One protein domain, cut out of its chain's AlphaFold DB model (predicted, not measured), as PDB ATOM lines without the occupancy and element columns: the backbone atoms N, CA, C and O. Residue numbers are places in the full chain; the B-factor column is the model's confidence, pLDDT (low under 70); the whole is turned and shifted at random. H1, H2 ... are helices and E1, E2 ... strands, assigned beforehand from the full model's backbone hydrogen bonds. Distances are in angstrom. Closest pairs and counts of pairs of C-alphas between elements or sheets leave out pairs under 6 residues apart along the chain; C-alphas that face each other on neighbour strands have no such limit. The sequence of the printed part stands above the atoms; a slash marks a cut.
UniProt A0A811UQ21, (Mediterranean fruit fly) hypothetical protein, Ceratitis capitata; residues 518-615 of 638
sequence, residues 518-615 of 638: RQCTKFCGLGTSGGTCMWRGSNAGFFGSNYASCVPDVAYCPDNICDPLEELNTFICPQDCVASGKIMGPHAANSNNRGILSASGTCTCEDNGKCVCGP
ATOM      1  N   ARG A 518     124.023 109.316 110.399       87.69
ATOM      2  CA  ARG A 518     125.310 108.591 110.321       87.69
ATOM      3  C   ARG A 518     126.524 109.480 110.589       87.69
ATOM      4  O   ARG A 518     127.557 108.974 111.016       87.69
ATOM      5  N   GLN A 519     126.419 110.772 110.283       90.31
ATOM      6  CA  GLN A 519     127.462 111.744 110.598       90.31
ATOM      7  C   GLN A 519     127.387 112.133 112.076       90.31
ATOM      8  O   GLN A 519     128.423 112.233 112.724       90.31
ATOM      9  N   CYS A 520     126.173 112.278 112.619       91.00
ATOM     10  CA  CYS A 520     125.946 112.675 114.009       91.00
ATOM     11  C   CYS A 520     126.579 111.676 114.985       91.00
ATOM     12  O   CYS A 520     127.380 112.060 115.834       91.00
ATOM     13  N   THR A 521     126.348 110.379 114.761       89.75
ATOM     14  CA  THR A 521     126.911 109.289 115.577       89.75
ATOM     15  C   THR A 521     128.416 109.078 115.401       89.75
ATOM     16  O   THR A 521     128.986 108.179 116.007       89.75
ATOM     17  N   LYS A 522     129.082 109.882 114.565       89.62
ATOM     18  CA  LYS A 522     130.539 109.869 114.362       89.62
ATOM     19  C   LYS A 522     131.186 111.221 114.634       89.62
ATOM     20  O   LYS A 522     132.400 111.344 114.478       89.62
ATOM     21  N   PHE A 523     130.404 112.232 114.997       91.25
ATOM     22  CA  PHE A 523     130.884 113.574 115.276       91.25
ATOM     23  C   PHE A 523     130.945 113.786 116.788       91.25
ATOM     24  O   PHE A 523     130.039 113.380 117.508       91.25
ATOM     25  N   CYS A 524     132.016 114.410 117.270       90.06
ATOM     26  CA  CYS A 524     132.211 114.713 118.686       90.06
ATOM     27  C   CYS A 524     132.301 116.229 118.829       90.06
ATOM     28  O   CYS A 524     133.372 116.817 118.681       90.06
ATOM     29  N   GLY A 525     131.134 116.847 119.008       89.88
ATOM     30  CA  GLY A 525     130.982 118.292 119.127       89.88
ATOM     31  C   GLY A 525     131.093 118.792 120.564       89.88
ATOM     32  O   GLY A 525     131.281 118.010 121.499       89.88
ATOM     33  N   LEU A 526     130.957 120.108 120.734       91.75
ATOM     34  CA  LEU A 526     130.872 120.759 122.047       91.75
ATOM     35  C   LEU A 526     129.740 120.176 122.907       91.75
ATOM     36  O   LEU A 526     128.701 119.787 122.383       91.75
ATOM     37  N   GLY A 527     129.935 120.151 124.229       91.44
ATOM     38  CA  GLY A 527     128.927 119.689 125.191       91.44
ATOM     39  C   GLY A 527     128.845 118.169 125.378       91.44
ATOM     40  O   GLY A 527     128.176 117.700 126.295       91.44
ATOM     41  N   THR A 528     129.554 117.379 124.571       92.12
ATOM     42  CA  THR A 528     129.531 115.909 124.650       92.12
ATOM     43  C   THR A 528     130.332 115.375 125.846       92.12
ATOM     44  O   THR A 528     131.484 115.759 126.073       92.12
ATOM     45  N   SER A 529     129.756 114.419 126.583       87.94
ATOM     46  CA  SER A 529     130.342 113.759 127.768       87.94
ATOM     47  C   SER A 529     131.391 112.690 127.428       87.94
ATOM     48  O   SER A 529     131.476 111.640 128.057       87.94
ATOM     49  N   GLY A 530     132.222 112.960 126.417       81.50
ATOM     50  CA  GLY A 530     133.346 112.114 126.004       81.50
ATOM     51  C   GLY A 530     133.021 111.068 124.939       81.50
ATOM     52  O   GLY A 530     133.890 110.257 124.606       81.50
ATOM     53  N   GLY A 531     131.798 111.109 124.405       86.12
ATOM     54  CA  GLY A 531     131.324 110.318 123.271       86.12
ATOM     55  C   GLY A 531     130.930 111.171 122.060       86.12
ATOM     56  O   GLY A 531     131.312 112.333 121.941       86.12
ATOM     57  N   THR A 532     130.168 110.572 121.146       91.31
ATOM     58  CA  THR A 532     129.634 111.240 119.950       91.31
ATOM     59  C   THR A 532     128.358 112.010 120.265       91.31
ATOM     60  O   THR A 532     127.675 111.713 121.244       91.31
ATOM     61  N   CYS A 533     127.997 112.951 119.397       92.62
ATOM     62  CA  CYS A 533     126.676 113.560 119.410       92.62
ATOM     63  C   CYS A 533     125.588 112.487 119.233       92.62
ATOM     64  O   CYS A 533     125.800 111.421 118.641       92.62
ATOM     65  N   MET A 534     124.404 112.789 119.745       92.75
ATOM     66  CA  MET A 534     123.238 111.927 119.719       92.75
ATOM     67  C   MET A 534     122.243 112.445 118.687       92.75
ATOM     68  O   MET A 534     121.964 113.640 118.603       92.75
ATOM     69  N   TRP A 535     121.703 111.535 117.885       92.44
ATOM     70  CA  TRP A 535     120.610 111.859 116.982       92.44
ATOM     71  C   TRP A 535     119.285 111.648 117.699       92.44
ATOM     72  O   TRP A 535     119.072 110.587 118.290       92.44
ATOM     73  N   ARG A 536     118.383 112.622 117.600       91.56
ATOM     74  CA  ARG A 536     117.007 112.483 118.074       91.56
ATOM     75  C   ARG A 536     116.006 112.855 116.992       91.56
ATOM     76  O   ARG A 536     116.351 113.542 116.034       91.56
ATOM     77  N   GLY A 537     114.761 112.452 117.216       86.25
ATOM     78  CA  GLY A 537     113.625 112.847 116.395       86.25
ATOM     79  C   GLY A 537     113.459 112.068 115.101       86.25
ATOM     80  O   GLY A 537     114.240 111.171 114.771       86.25
ATOM     81  N   SER A 538     112.394 112.420 114.387       79.62
ATOM     82  CA  SER A 538     112.043 111.876 113.081       79.62
ATOM     83  C   SER A 538     112.358 112.890 111.987       79.62
ATOM     84  O   SER A 538     112.046 114.069 112.101       79.62
ATOM     85  N   ASN A 539     112.966 112.408 110.911       71.00
ATOM     86  CA  ASN A 539     113.191 113.136 109.661       71.00
ATOM     87  C   ASN A 539     111.915 113.293 108.821       71.00
ATOM     88  O   ASN A 539     111.934 113.994 107.810       71.00
ATOM     89  N   ALA A 540     110.819 112.638 109.213       66.56
ATOM     90  CA  ALA A 540     109.559 112.733 108.502       66.56
ATOM     91  C   ALA A 540     109.086 114.194 108.438       66.56
ATOM     92  O   ALA A 540     109.147 114.922 109.426       66.56
ATOM     93  N   GLY A 541     108.559 114.611 107.284       62.53
ATOM     94  CA  GLY A 541     108.039 115.968 107.052       62.53
ATOM     95  C   GLY A 541     106.766 116.319 107.838       62.53
ATOM     96  O   GLY A 541     106.051 117.250 107.466       62.53
ATOM     97  N   PHE A 542     106.450 115.581 108.904       68.75
ATOM     98  CA  PHE A 542     105.364 115.913 109.815       68.75
ATOM     99  C   PHE A 542     105.835 116.976 110.800       68.75
ATOM    100  O   PHE A 542     106.911 116.866 111.386       68.75
ATOM    101  N   PHE A 543     105.021 118.008 110.970       74.62
ATOM    102  CA  PHE A 543     105.299 119.080 111.907       74.62
ATOM    103  C   PHE A 543     105.018 118.618 113.337       74.62
ATOM    104  O   PHE A 543     103.935 118.113 113.630       74.62
ATOM    105  N   GLY A 544     105.990 118.773 114.231       79.62
ATOM    106  CA  GLY A 544     105.823 118.419 115.637       79.62
ATOM    107  C   GLY A 544     107.069 118.695 116.471       79.62
ATOM    108  O   GLY A 544     108.102 119.124 115.961       79.62
ATOM    109  N   SER A 545     106.984 118.441 117.777       84.38
ATOM    110  CA  SER A 545     108.106 118.619 118.716       84.38
ATOM    111  C   SER A 545     109.212 117.570 118.554       84.38
ATOM    112  O   SER A 545     110.350 117.782 118.970       84.38
ATOM    113  N   ASN A 546     108.905 116.444 117.903       87.12
ATOM    114  CA  ASN A 546     109.835 115.343 117.655       87.12
ATOM    115  C   ASN A 546     110.583 115.477 116.310       87.12
ATOM    116  O   ASN A 546     110.785 114.481 115.610       87.12
ATOM    117  N   TYR A 547     110.962 116.700 115.933       89.81
ATOM    118  CA  TYR A 547     111.748 116.974 114.728       89.81
ATOM    119  C   TYR A 547     113.158 116.375 114.826       89.81
ATOM    120  O   TYR A 547     113.746 116.289 115.912       89.81
ATOM    121  N   ALA A 548     113.716 115.970 113.687       91.94
ATOM    122  CA  ALA A 548     115.056 115.406 113.616       91.94
ATOM    123  C   ALA A 548     116.130 116.463 113.897       91.94
ATOM    124  O   ALA A 548     116.123 117.548 113.316       91.94
ATOM    125  N   SER A 549     117.091 116.147 114.764       93.62
ATOM    126  CA  SER A 549     118.267 116.993 114.969       93.62
ATOM    127  C   SER A 549     119.420 116.230 115.624       93.62
ATOM    128  O   SER A 549     119.220 115.209 116.289       93.62
ATOM    129  N   CYS A 550     120.637 116.744 115.445       94.25
ATOM    130  CA  CYS A 550     121.842 116.241 116.095       94.25
ATOM    131  C   CYS A 550     122.200 117.114 117.303       94.25
ATOM    132  O   CYS A 550     122.364 118.328 117.175       94.25
ATOM    133  N   VAL A 551     122.343 116.495 118.473       95.00
ATOM    134  CA  VAL A 551     122.472 117.185 119.764       95.00
ATOM    135  C   VAL A 551     123.566 116.580 120.638       95.00
ATOM    136  O   VAL A 551     123.919 115.417 120.445       95.00
ATOM    137  N   PRO A 552     124.147 117.343 121.579       93.31
ATOM    138  CA  PRO A 552     125.164 116.810 122.483       93.31
ATOM    139  C   PRO A 552     124.596 115.814 123.502       93.31
ATOM    140  O   PRO A 552     125.240 114.801 123.768       93.31
ATOM    141  N   ASP A 553     123.403 116.080 124.040       92.06
ATOM    142  CA  ASP A 553     122.712 115.239 125.020       92.06
ATOM    143  C   ASP A 553     121.197 115.391 124.847       92.06
ATOM    144  O   ASP A 553     120.671 116.496 124.935       92.06
ATOM    145  N   VAL A 554     120.492 114.283 124.617       91.25
ATOM    146  CA  VAL A 554     119.039 114.274 124.380       91.25
ATOM    147  C   VAL A 554     118.208 114.635 125.610       91.25
ATOM    148  O   VAL A 554     117.032 114.955 125.456       91.25
ATOM    149  N   ALA A 555     118.782 114.543 126.815       90.06
ATOM    150  CA  ALA A 555     118.082 114.868 128.054       90.06
ATOM    151  C   ALA A 555     117.956 116.380 128.281       90.06
ATOM    152  O   ALA A 555     117.035 116.801 128.975       90.06
ATOM    153  N   TYR A 556     118.874 117.159 127.705       90.75
ATOM    154  CA  TYR A 556     118.985 118.604 127.927       90.75
ATOM    155  C   TYR A 556     118.944 119.419 126.638       90.75
ATOM    156  O   TYR A 556     118.841 120.626 126.703       90.75
ATOM    157  N   CYS A 557     119.055 118.783 125.472       92.56
ATOM    158  CA  CYS A 557     119.052 119.482 124.200       92.56
ATOM    159  C   CYS A 557     118.386 118.636 123.107       92.56
ATOM    160  O   CYS A 557     118.825 117.513 122.835       92.56
ATOM    161  N   PRO A 558     117.369 119.150 122.401       92.12
ATOM    162  CA  PRO A 558     116.474 120.241 122.774       92.12
ATOM    163  C   PRO A 558     115.482 119.805 123.871       92.12
ATOM    164  O   PRO A 558     114.680 118.889 123.636       92.12
ATOM    165  N   ASP A 559     115.503 120.447 125.036       89.88
ATOM    166  CA  ASP A 559     114.513 120.279 126.114       89.88
ATOM    167  C   ASP A 559     113.513 121.457 126.202       89.88
ATOM    168  O   ASP A 559     112.593 121.448 127.027       89.88
ATOM    169  N   ASN A 560     113.618 122.410 125.267       89.12
ATOM    170  CA  ASN A 560     112.885 123.676 125.189       89.12
ATOM    171  C   ASN A 560     113.282 124.707 126.260       89.12
ATOM    172  O   ASN A 560     112.623 125.744 126.368       89.12
ATOM    173  N   ILE A 561     114.337 124.475 127.041       89.38
ATOM    174  CA  ILE A 561     114.805 125.379 128.092       89.38
ATOM    175  C   ILE A 561     116.259 125.750 127.806       89.38
ATOM    176  O   ILE A 561     117.180 125.022 128.141       89.38
ATOM    177  N   CYS A 562     116.471 126.960 127.284       91.75
ATOM    178  CA  CYS A 562     117.814 127.534 127.197       91.75
ATOM    179  C   CYS A 562     118.332 127.850 128.608       91.75
ATOM    180  O   CYS A 562     118.042 128.912 129.167       91.75
ATOM    181  N   ASP A 563     119.030 126.896 129.217       92.06
ATOM    182  CA  ASP A 563     119.474 126.996 130.603       92.06
ATOM    183  C   ASP A 563     120.773 127.820 130.751       92.06
ATOM    184  O   ASP A 563     121.441 128.138 129.763       92.06
ATOM    185  N   PRO A 564     121.196 128.179 131.981       92.56
ATOM    186  CA  PRO A 564     122.374 129.024 132.170       92.56
ATOM    187  C   PRO A 564     123.691 128.452 131.629       92.56
ATOM    188  O   PRO A 564     124.642 129.210 131.451       92.56
ATOM    189  N   LEU A 565     123.800 127.134 131.411       94.44
ATOM    190  CA  LEU A 565     124.985 126.547 130.779       94.44
ATOM    191  C   LEU A 565     124.956 126.805 129.270       94.44
ATOM    192  O   LEU A 565     125.979 127.157 128.684       94.44
ATOM    193  N   GLU A 566     123.791 126.674 128.652       94.00
ATOM    194  CA  GLU A 566     123.596 126.928 127.226       94.00
ATOM    195  C   GLU A 566     123.644 128.420 126.884       94.00
ATOM    196  O   GLU A 566     124.166 128.800 125.835       94.00
ATOM    197  N   GLU A 567     123.213 129.294 127.796       92.00
ATOM    198  CA  GLU A 567     123.351 130.745 127.641       92.00
ATOM    199  C   GLU A 567     124.814 131.213 127.655       92.00
ATOM    200  O   GLU A 567     125.154 132.180 126.966       92.00
ATOM    201  N   LEU A 568     125.703 130.524 128.391       92.06
ATOM    202  CA  LEU A 568     127.142 130.827 128.377       92.06
ATOM    203  C   LEU A 568     127.749 130.631 126.985       92.06
ATOM    204  O   LEU A 568     128.670 131.358 126.600       92.06
ATOM    205  N   ASN A 569     127.261 129.642 126.239       91.69
ATOM    206  CA  ASN A 569     127.676 129.392 124.870       91.69
ATOM    207  C   ASN A 569     126.537 128.752 124.069       91.69
ATOM    208  O   ASN A 569     126.360 127.533 124.068       91.69
ATOM    209  N   THR A 570     125.832 129.581 123.299       91.12
ATOM    210  CA  THR A 570     124.647 129.171 122.533       91.12
ATOM    211  C   THR A 570     124.924 128.101 121.473       91.12
ATOM    212  O   THR A 570     123.986 127.523 120.938       91.12
ATOM    213  N   PHE A 571     126.189 127.803 121.156       92.19
ATOM    214  CA  PHE A 571     126.557 126.712 120.250       92.19
ATOM    215  C   PHE A 571     126.490 125.319 120.891       92.19
ATOM    216  O   PHE A 571     126.630 124.333 120.165       92.19
ATOM    217  N   ILE A 572     126.280 125.212 122.209       93.06
ATOM    218  CA  ILE A 572     126.046 123.925 122.887       93.06
ATOM    219  C   ILE A 572     124.707 123.347 122.416       93.06
ATOM    220  O   ILE A 572     124.686 122.279 121.807       93.06
ATOM    221  N   CYS A 573     123.628 124.106 122.622       94.12
ATOM    222  CA  CYS A 573     122.284 123.788 122.154       94.12
ATOM    223  C   CYS A 573     121.645 125.001 121.460       94.12
ATOM    224  O   CYS A 573     120.820 125.719 122.032       94.12
ATOM    225  N   PRO A 574     122.007 125.286 120.199       93.81
ATOM    226  CA  PRO A 574     121.384 126.388 119.481       93.81
ATOM    227  C   PRO A 574     119.893 126.133 119.240       93.81
ATOM    228  O   PRO A 574     119.159 127.102 119.076       93.81
ATOM    229  N   GLN A 575     119.432 124.875 119.251       93.25
ATOM    230  CA  GLN A 575     118.016 124.552 119.076       93.25
ATOM    231  C   GLN A 575     117.124 125.158 120.165       93.25
ATOM    232  O   GLN A 575     116.008 125.529 119.829       93.25
ATOM    233  N   ASP A 576     117.605 125.331 121.400       93.62
ATOM    234  CA  ASP A 576     116.827 125.932 122.496       93.62
ATOM    235  C   ASP A 576     117.125 127.427 122.693       93.62
ATOM    236  O   ASP A 576     116.260 128.200 123.110       93.62
ATOM    237  N   CYS A 577     118.326 127.877 122.324       92.06
ATOM    238  CA  CYS A 577     118.782 129.244 122.589       92.06
ATOM    239  C   CYS A 577     118.696 130.214 121.396       92.06
ATOM    240  O   CYS A 577     118.894 131.424 121.566       92.06
ATOM    241  N   VAL A 578     118.439 129.734 120.174       92.38
ATOM    242  CA  VAL A 578     118.372 130.594 118.980       92.38
ATOM    243  C   VAL A 578     117.181 131.552 119.048       92.38
ATOM    244  O   VAL A 578     116.083 131.181 119.437       92.38
ATOM    245  N   ALA A 579     117.364 132.809 118.642       89.00
ATOM    246  CA  ALA A 579     116.248 133.750 118.535       89.00
ATOM    247  C   ALA A 579     115.334 133.388 117.350       89.00
ATOM    248  O   ALA A 579     115.837 133.110 116.262       89.00
ATOM    249  N   SER A 580     114.013 133.499 117.530       80.88
ATOM    250  CA  SER A 580     112.995 133.153 116.518       80.88
ATOM    251  C   SER A 580     113.272 133.753 115.127       80.88
ATOM    252  O   SER A 580     113.246 133.052 114.121       80.88
ATOM    253  N   GLY A 581     113.698 135.022 115.053       80.31
ATOM    254  CA  GLY A 581     114.032 135.691 113.783       80.31
ATOM    255  C   GLY A 581     115.265 135.156 113.034       80.31
ATOM    256  O   GLY A 581     115.613 135.678 111.977       80.31
ATOM    257  N   LYS A 582     115.968 134.155 113.578       86.69
ATOM    258  CA  LYS A 582     117.112 133.483 112.940       86.69
ATOM    259  C   LYS A 582     116.806 132.041 112.522       86.69
ATOM    260  O   LYS A 582     117.724 131.351 112.076       86.69
ATOM    261  N   ILE A 583     115.558 131.597 112.657       89.06
ATOM    262  CA  ILE A 583     115.108 130.264 112.260       89.06
ATOM    263  C   ILE A 583     114.388 130.380 110.910       89.06
ATOM    264  O   ILE A 583     113.491 131.201 110.737       89.06
ATOM    265  N   MET A 584     114.808 129.577 109.940       85.25
ATOM    266  CA  MET A 584     114.249 129.528 108.590       85.25
ATOM    267  C   MET A 584     113.501 128.210 108.377       85.25
ATOM    268  O   MET A 584     113.933 127.167 108.867       85.25
ATOM    269  N   GLY A 585     112.424 128.254 107.593       83.25
ATOM    270  CA  GLY A 585     111.585 127.091 107.291       83.25
ATOM    271  C   GLY A 585     110.434 126.882 108.288       83.25
ATOM    272  O   GLY A 585     110.237 127.715 109.177       83.25
ATOM    273  N   PRO A 586     109.646 125.804 108.134       78.06
ATOM    274  CA  PRO A 586     108.475 125.525 108.966       78.06
ATOM    275  C   PRO A 586     108.871 125.202 110.413       78.06
ATOM    276  O   PRO A 586     109.365 124.109 110.705       78.06
ATOM    277  N   HIS A 587     108.624 126.147 111.321       85.38
ATOM    278  CA  HIS A 587     108.899 126.013 112.752       85.38
ATOM    279  C   HIS A 587     107.902 126.817 113.606       85.38
ATOM    280  O   HIS A 587     107.356 127.822 113.154       85.38
ATOM    281  N   ALA A 588     107.734 126.414 114.863       82.81
ATOM    282  CA  ALA A 588     107.194 127.231 115.941       82.81
ATOM    283  C   ALA A 588     108.299 127.493 116.972       82.81
ATOM    284  O   ALA A 588     109.091 126.606 117.301       82.81
ATOM    285  N   ALA A 589     108.359 128.725 117.471       84.38
ATOM    286  CA  ALA A 589     109.293 129.115 118.522       84.38
ATOM    287  C   ALA A 589     108.671 128.903 119.909       84.38
ATOM    288  O   ALA A 589     107.448 128.842 120.034       84.38
ATOM    289  N   ASN A 590     109.497 128.821 120.955       80.69
ATOM    290  CA  ASN A 590     108.994 128.764 122.328       80.69
ATOM    291  C   ASN A 590     108.369 130.112 122.765       80.69
ATOM    292  O   ASN A 590     108.602 131.147 122.133       80.69
ATOM    293  N   SER A 591     107.627 130.123 123.877       71.19
ATOM    294  CA  SER A 591     106.910 131.289 124.433       71.19
ATOM    295  C   SER A 591     107.798 132.521 124.661       71.19
ATOM    296  O   SER A 591     107.350 133.655 124.505       71.19
ATOM    297  N   ASN A 592     109.089 132.316 124.931       76.12
ATOM    298  CA  ASN A 592     110.079 133.382 125.109       76.12
ATOM    299  C   ASN A 592     110.691 133.901 123.786       76.12
ATOM    300  O   ASN A 592     111.707 134.599 123.810       76.12
ATOM    301  N   ASN A 593     110.121 133.552 122.623       78.31
ATOM    302  CA  ASN A 593     110.652 133.851 121.281       78.31
ATOM    303  C   ASN A 593     112.096 133.359 121.048       78.31
ATOM    304  O   ASN A 593     112.834 133.891 120.206       78.31
ATOM    305  N   ARG A 594     112.496 132.326 121.790       86.06
ATOM    306  CA  ARG A 594     113.778 131.629 121.680       86.06
ATOM    307  C   ARG A 594     113.538 130.130 121.537       86.06
ATOM    308  O   ARG A 594     112.566 129.620 122.075       86.06
ATOM    309  N   GLY A 595     114.418 129.455 120.815       90.25
ATOM    310  CA  GLY A 595     114.382 128.019 120.600       90.25
ATOM    311  C   GLY A 595     113.325 127.548 119.601       90.25
ATOM    312  O   GLY A 595     112.440 128.302 119.190       90.25
ATOM    313  N   ILE A 596     113.447 126.286 119.201       91.19
ATOM    314  CA  ILE A 596     112.576 125.574 118.265       91.19
ATOM    315  C   ILE A 596     111.705 124.616 119.082       91.19
ATOM    316  O   ILE A 596     112.166 123.550 119.491       91.19
ATOM    317  N   LEU A 597     110.438 124.988 119.280       89.25
ATOM    318  CA  LEU A 597     109.457 124.181 120.010       89.25
ATOM    319  C   LEU A 597     108.957 123.008 119.156       89.25
ATOM    320  O   LEU A 597     108.907 121.860 119.599       89.25
ATOM    321  N   SER A 598     108.594 123.299 117.911       88.31
ATOM    322  CA  SER A 598     108.162 122.309 116.929       88.31
ATOM    323  C   SER A 598     108.618 122.712 115.535       88.31
ATOM    324  O   SER A 598     108.814 123.891 115.242       88.31
ATOM    325  N   ALA A 599     108.854 121.726 114.677       86.56
ATOM    326  CA  ALA A 599     109.300 121.943 113.308       86.56
ATOM    327  C   ALA A 599     108.962 120.738 112.430       86.56
ATOM    328  O   ALA A 599     108.582 119.680 112.934       86.56
ATOM    329  N   SER A 600     109.097 120.897 111.114       82.75
ATOM    330  CA  SER A 600     108.947 119.797 110.155       82.75
ATOM    331  C   SER A 600     110.304 119.339 109.614       82.75
ATOM    332  O   SER A 600     111.128 120.154 109.190       82.75
ATOM    333  N   GLY A 601     110.528 118.021 109.610       86.12
ATOM    334  CA  GLY A 601     111.737 117.398 109.076       86.12
ATOM    335  C   GLY A 601     112.954 117.517 109.997       86.12
ATOM    336  O   GLY A 601     112.867 117.275 111.201       86.12
ATOM    337  N   THR A 602     114.111 117.845 109.420       90.44
ATOM    338  CA  THR A 602     115.389 117.969 110.133       90.44
ATOM    339  C   THR A 602     115.751 119.435 110.357       90.44
ATOM    340  O   THR A 602     115.827 120.218 109.411       90.44
ATOM    341  N   CYS A 603     116.039 119.798 111.604       92.56
ATOM    342  CA  CYS A 603     116.527 121.122 111.979       92.56
ATOM    343  C   CYS A 603     118.037 121.104 112.203       92.56
ATOM    344  O   CYS A 603     118.551 120.317 113.004       92.56
ATOM    345  N   THR A 604     118.736 122.016 111.529       93.12
ATOM    346  CA  THR A 604     120.189 122.204 111.646       93.12
ATOM    347  C   THR A 604     120.532 123.660 111.916       93.12
ATOM    348  O   THR A 604     119.845 124.554 111.429       93.12
ATOM    349  N   CYS A 605     121.593 123.911 112.681       92.31
ATOM    350  CA  CYS A 605     122.041 125.254 113.042       92.31
ATOM    351  C   CYS A 605     123.509 125.465 112.666       92.31
ATOM    352  O   CYS A 605     124.369 124.638 112.970       92.31
ATOM    353  N   GLU A 606     123.794 126.581 111.999       88.38
ATOM    354  CA  GLU A 606     125.125 126.928 111.499       88.38
ATOM    355  C   GLU A 606     125.925 127.798 112.487       88.38
ATOM    356  O   GLU A 606     125.387 128.402 113.416       88.38
ATOM    357  N   ASP A 607     127.230 127.954 112.224       84.44
ATOM    358  CA  ASP A 607     128.169 128.780 113.008       84.44
ATOM    359  C   ASP A 607     127.758 130.260 113.136       84.44
ATOM    360  O   ASP A 607     128.228 130.970 114.022       84.44
ATOM    361  N   ASN A 608     126.898 130.757 112.247       80.69
ATOM    362  CA  ASN A 608     126.373 132.125 112.289       80.69
ATOM    363  C   ASN A 608     125.181 132.281 113.265       80.69
ATOM    364  O   ASN A 608     124.632 133.381 113.399       80.69
ATOM    365  N   GLY A 609     124.776 131.197 113.935       80.12
ATOM    366  CA  GLY A 609     123.632 131.154 114.840       80.12
ATOM    367  C   GLY A 609     122.281 131.222 114.124       80.12
ATOM    368  O   GLY A 609     121.297 131.613 114.748       80.12
ATOM    369  N   LYS A 610     122.233 130.920 112.820       89.75
ATOM    370  CA  LYS A 610     120.992 130.703 112.071       89.75
ATOM    371  C   LYS A 610     120.663 129.221 112.051       89.75
ATOM    372  O   LYS A 610     121.556 128.393 111.886       89.75
ATOM    373  N   CYS A 611     119.379 128.916 112.167       91.56
ATOM    374  CA  CYS A 611     118.871 127.557 112.074       91.56
ATOM    375  C   CYS A 611     117.960 127.422 110.858       91.56
ATOM    376  O   CYS A 611     117.276 128.367 110.472       91.56
ATOM    377  N   VAL A 612     117.968 126.248 110.244       91.50
ATOM    378  CA  VAL A 612     117.123 125.897 109.107       91.50
ATOM    379  C   VAL A 612     116.445 124.580 109.427       91.50
ATOM    380  O   VAL A 612     117.124 123.598 109.736       91.50
ATOM    381  N   CYS A 613     115.121 124.575 109.344       89.38
ATOM    382  CA  CYS A 613     114.286 123.397 109.500       89.38
ATOM    383  C   CYS A 613     113.630 123.056 108.168       89.38
ATOM    384  O   CYS A 613     113.091 123.930 107.491       89.38
ATOM    385  N   GLY A 614     113.679 121.788 107.792       84.50
ATOM    386  CA  GLY A 614     112.983 121.292 106.618       84.50
ATOM    387  C   GLY A 614     113.246 119.809 106.388       84.50
ATOM    388  O   GLY A 614     114.169 119.238 106.974       84.50
ATOM    389  N   PRO A 615     112.444 119.152 105.542       74.75
ATOM    390  CA  PRO A 615     112.702 117.773 105.154       74.75
ATOM    391  C   PRO A 615     114.059 117.676 104.437       74.75
ATOM    392  O   PRO A 615     114.350 118.453 103.531       74.75
TER     393      PRO A 615
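This is residues 518 to 615 of the 638 residues of the protein "(Mediterranean fruit fly) hypothetical protein" of Ceratitis capitata (UniProt A0A811UQ21). With little regular structure, loops hold three small antiparallel hairpins, E1-E2, E3-E4 and E5-E6, with H2 near the middle and H1 far out. Under half of the 98 printed residues are in named elements: two strands, two helices, then four strands, class mixed. It is compact, radius of gyration of the C-alphas 12.1 A, spanning 33 by 29 by 23 A.

Find C-alpha 534 at (123.238, 111.927, 119.719); E1 runs to 536. Then come E2, residues 549 to 551; H1, 564 to 568; H2, 574 to 577; E3, 587 to 589; E4, 596 to 600, 10.6 A long; E5, 602 to 605; E6, 611 to 614, ending at (112.983, 121.292, 106.618).

Look for N 534 and O 551, 2.8 A apart in hairpin E1-E2, and N 604 and O 612, 2.9 A, in E5-E6. The closest C-alphas of E2 and E5, Ser 549 and Cys 603, are 5.4 A apart. H1's O i to N i+4 pair is within hydrogen-bond range.

The printed part has no cut. Links E1 to E2 and E2 to H1 are long; residues 540 to 542 have pLDDT under 70.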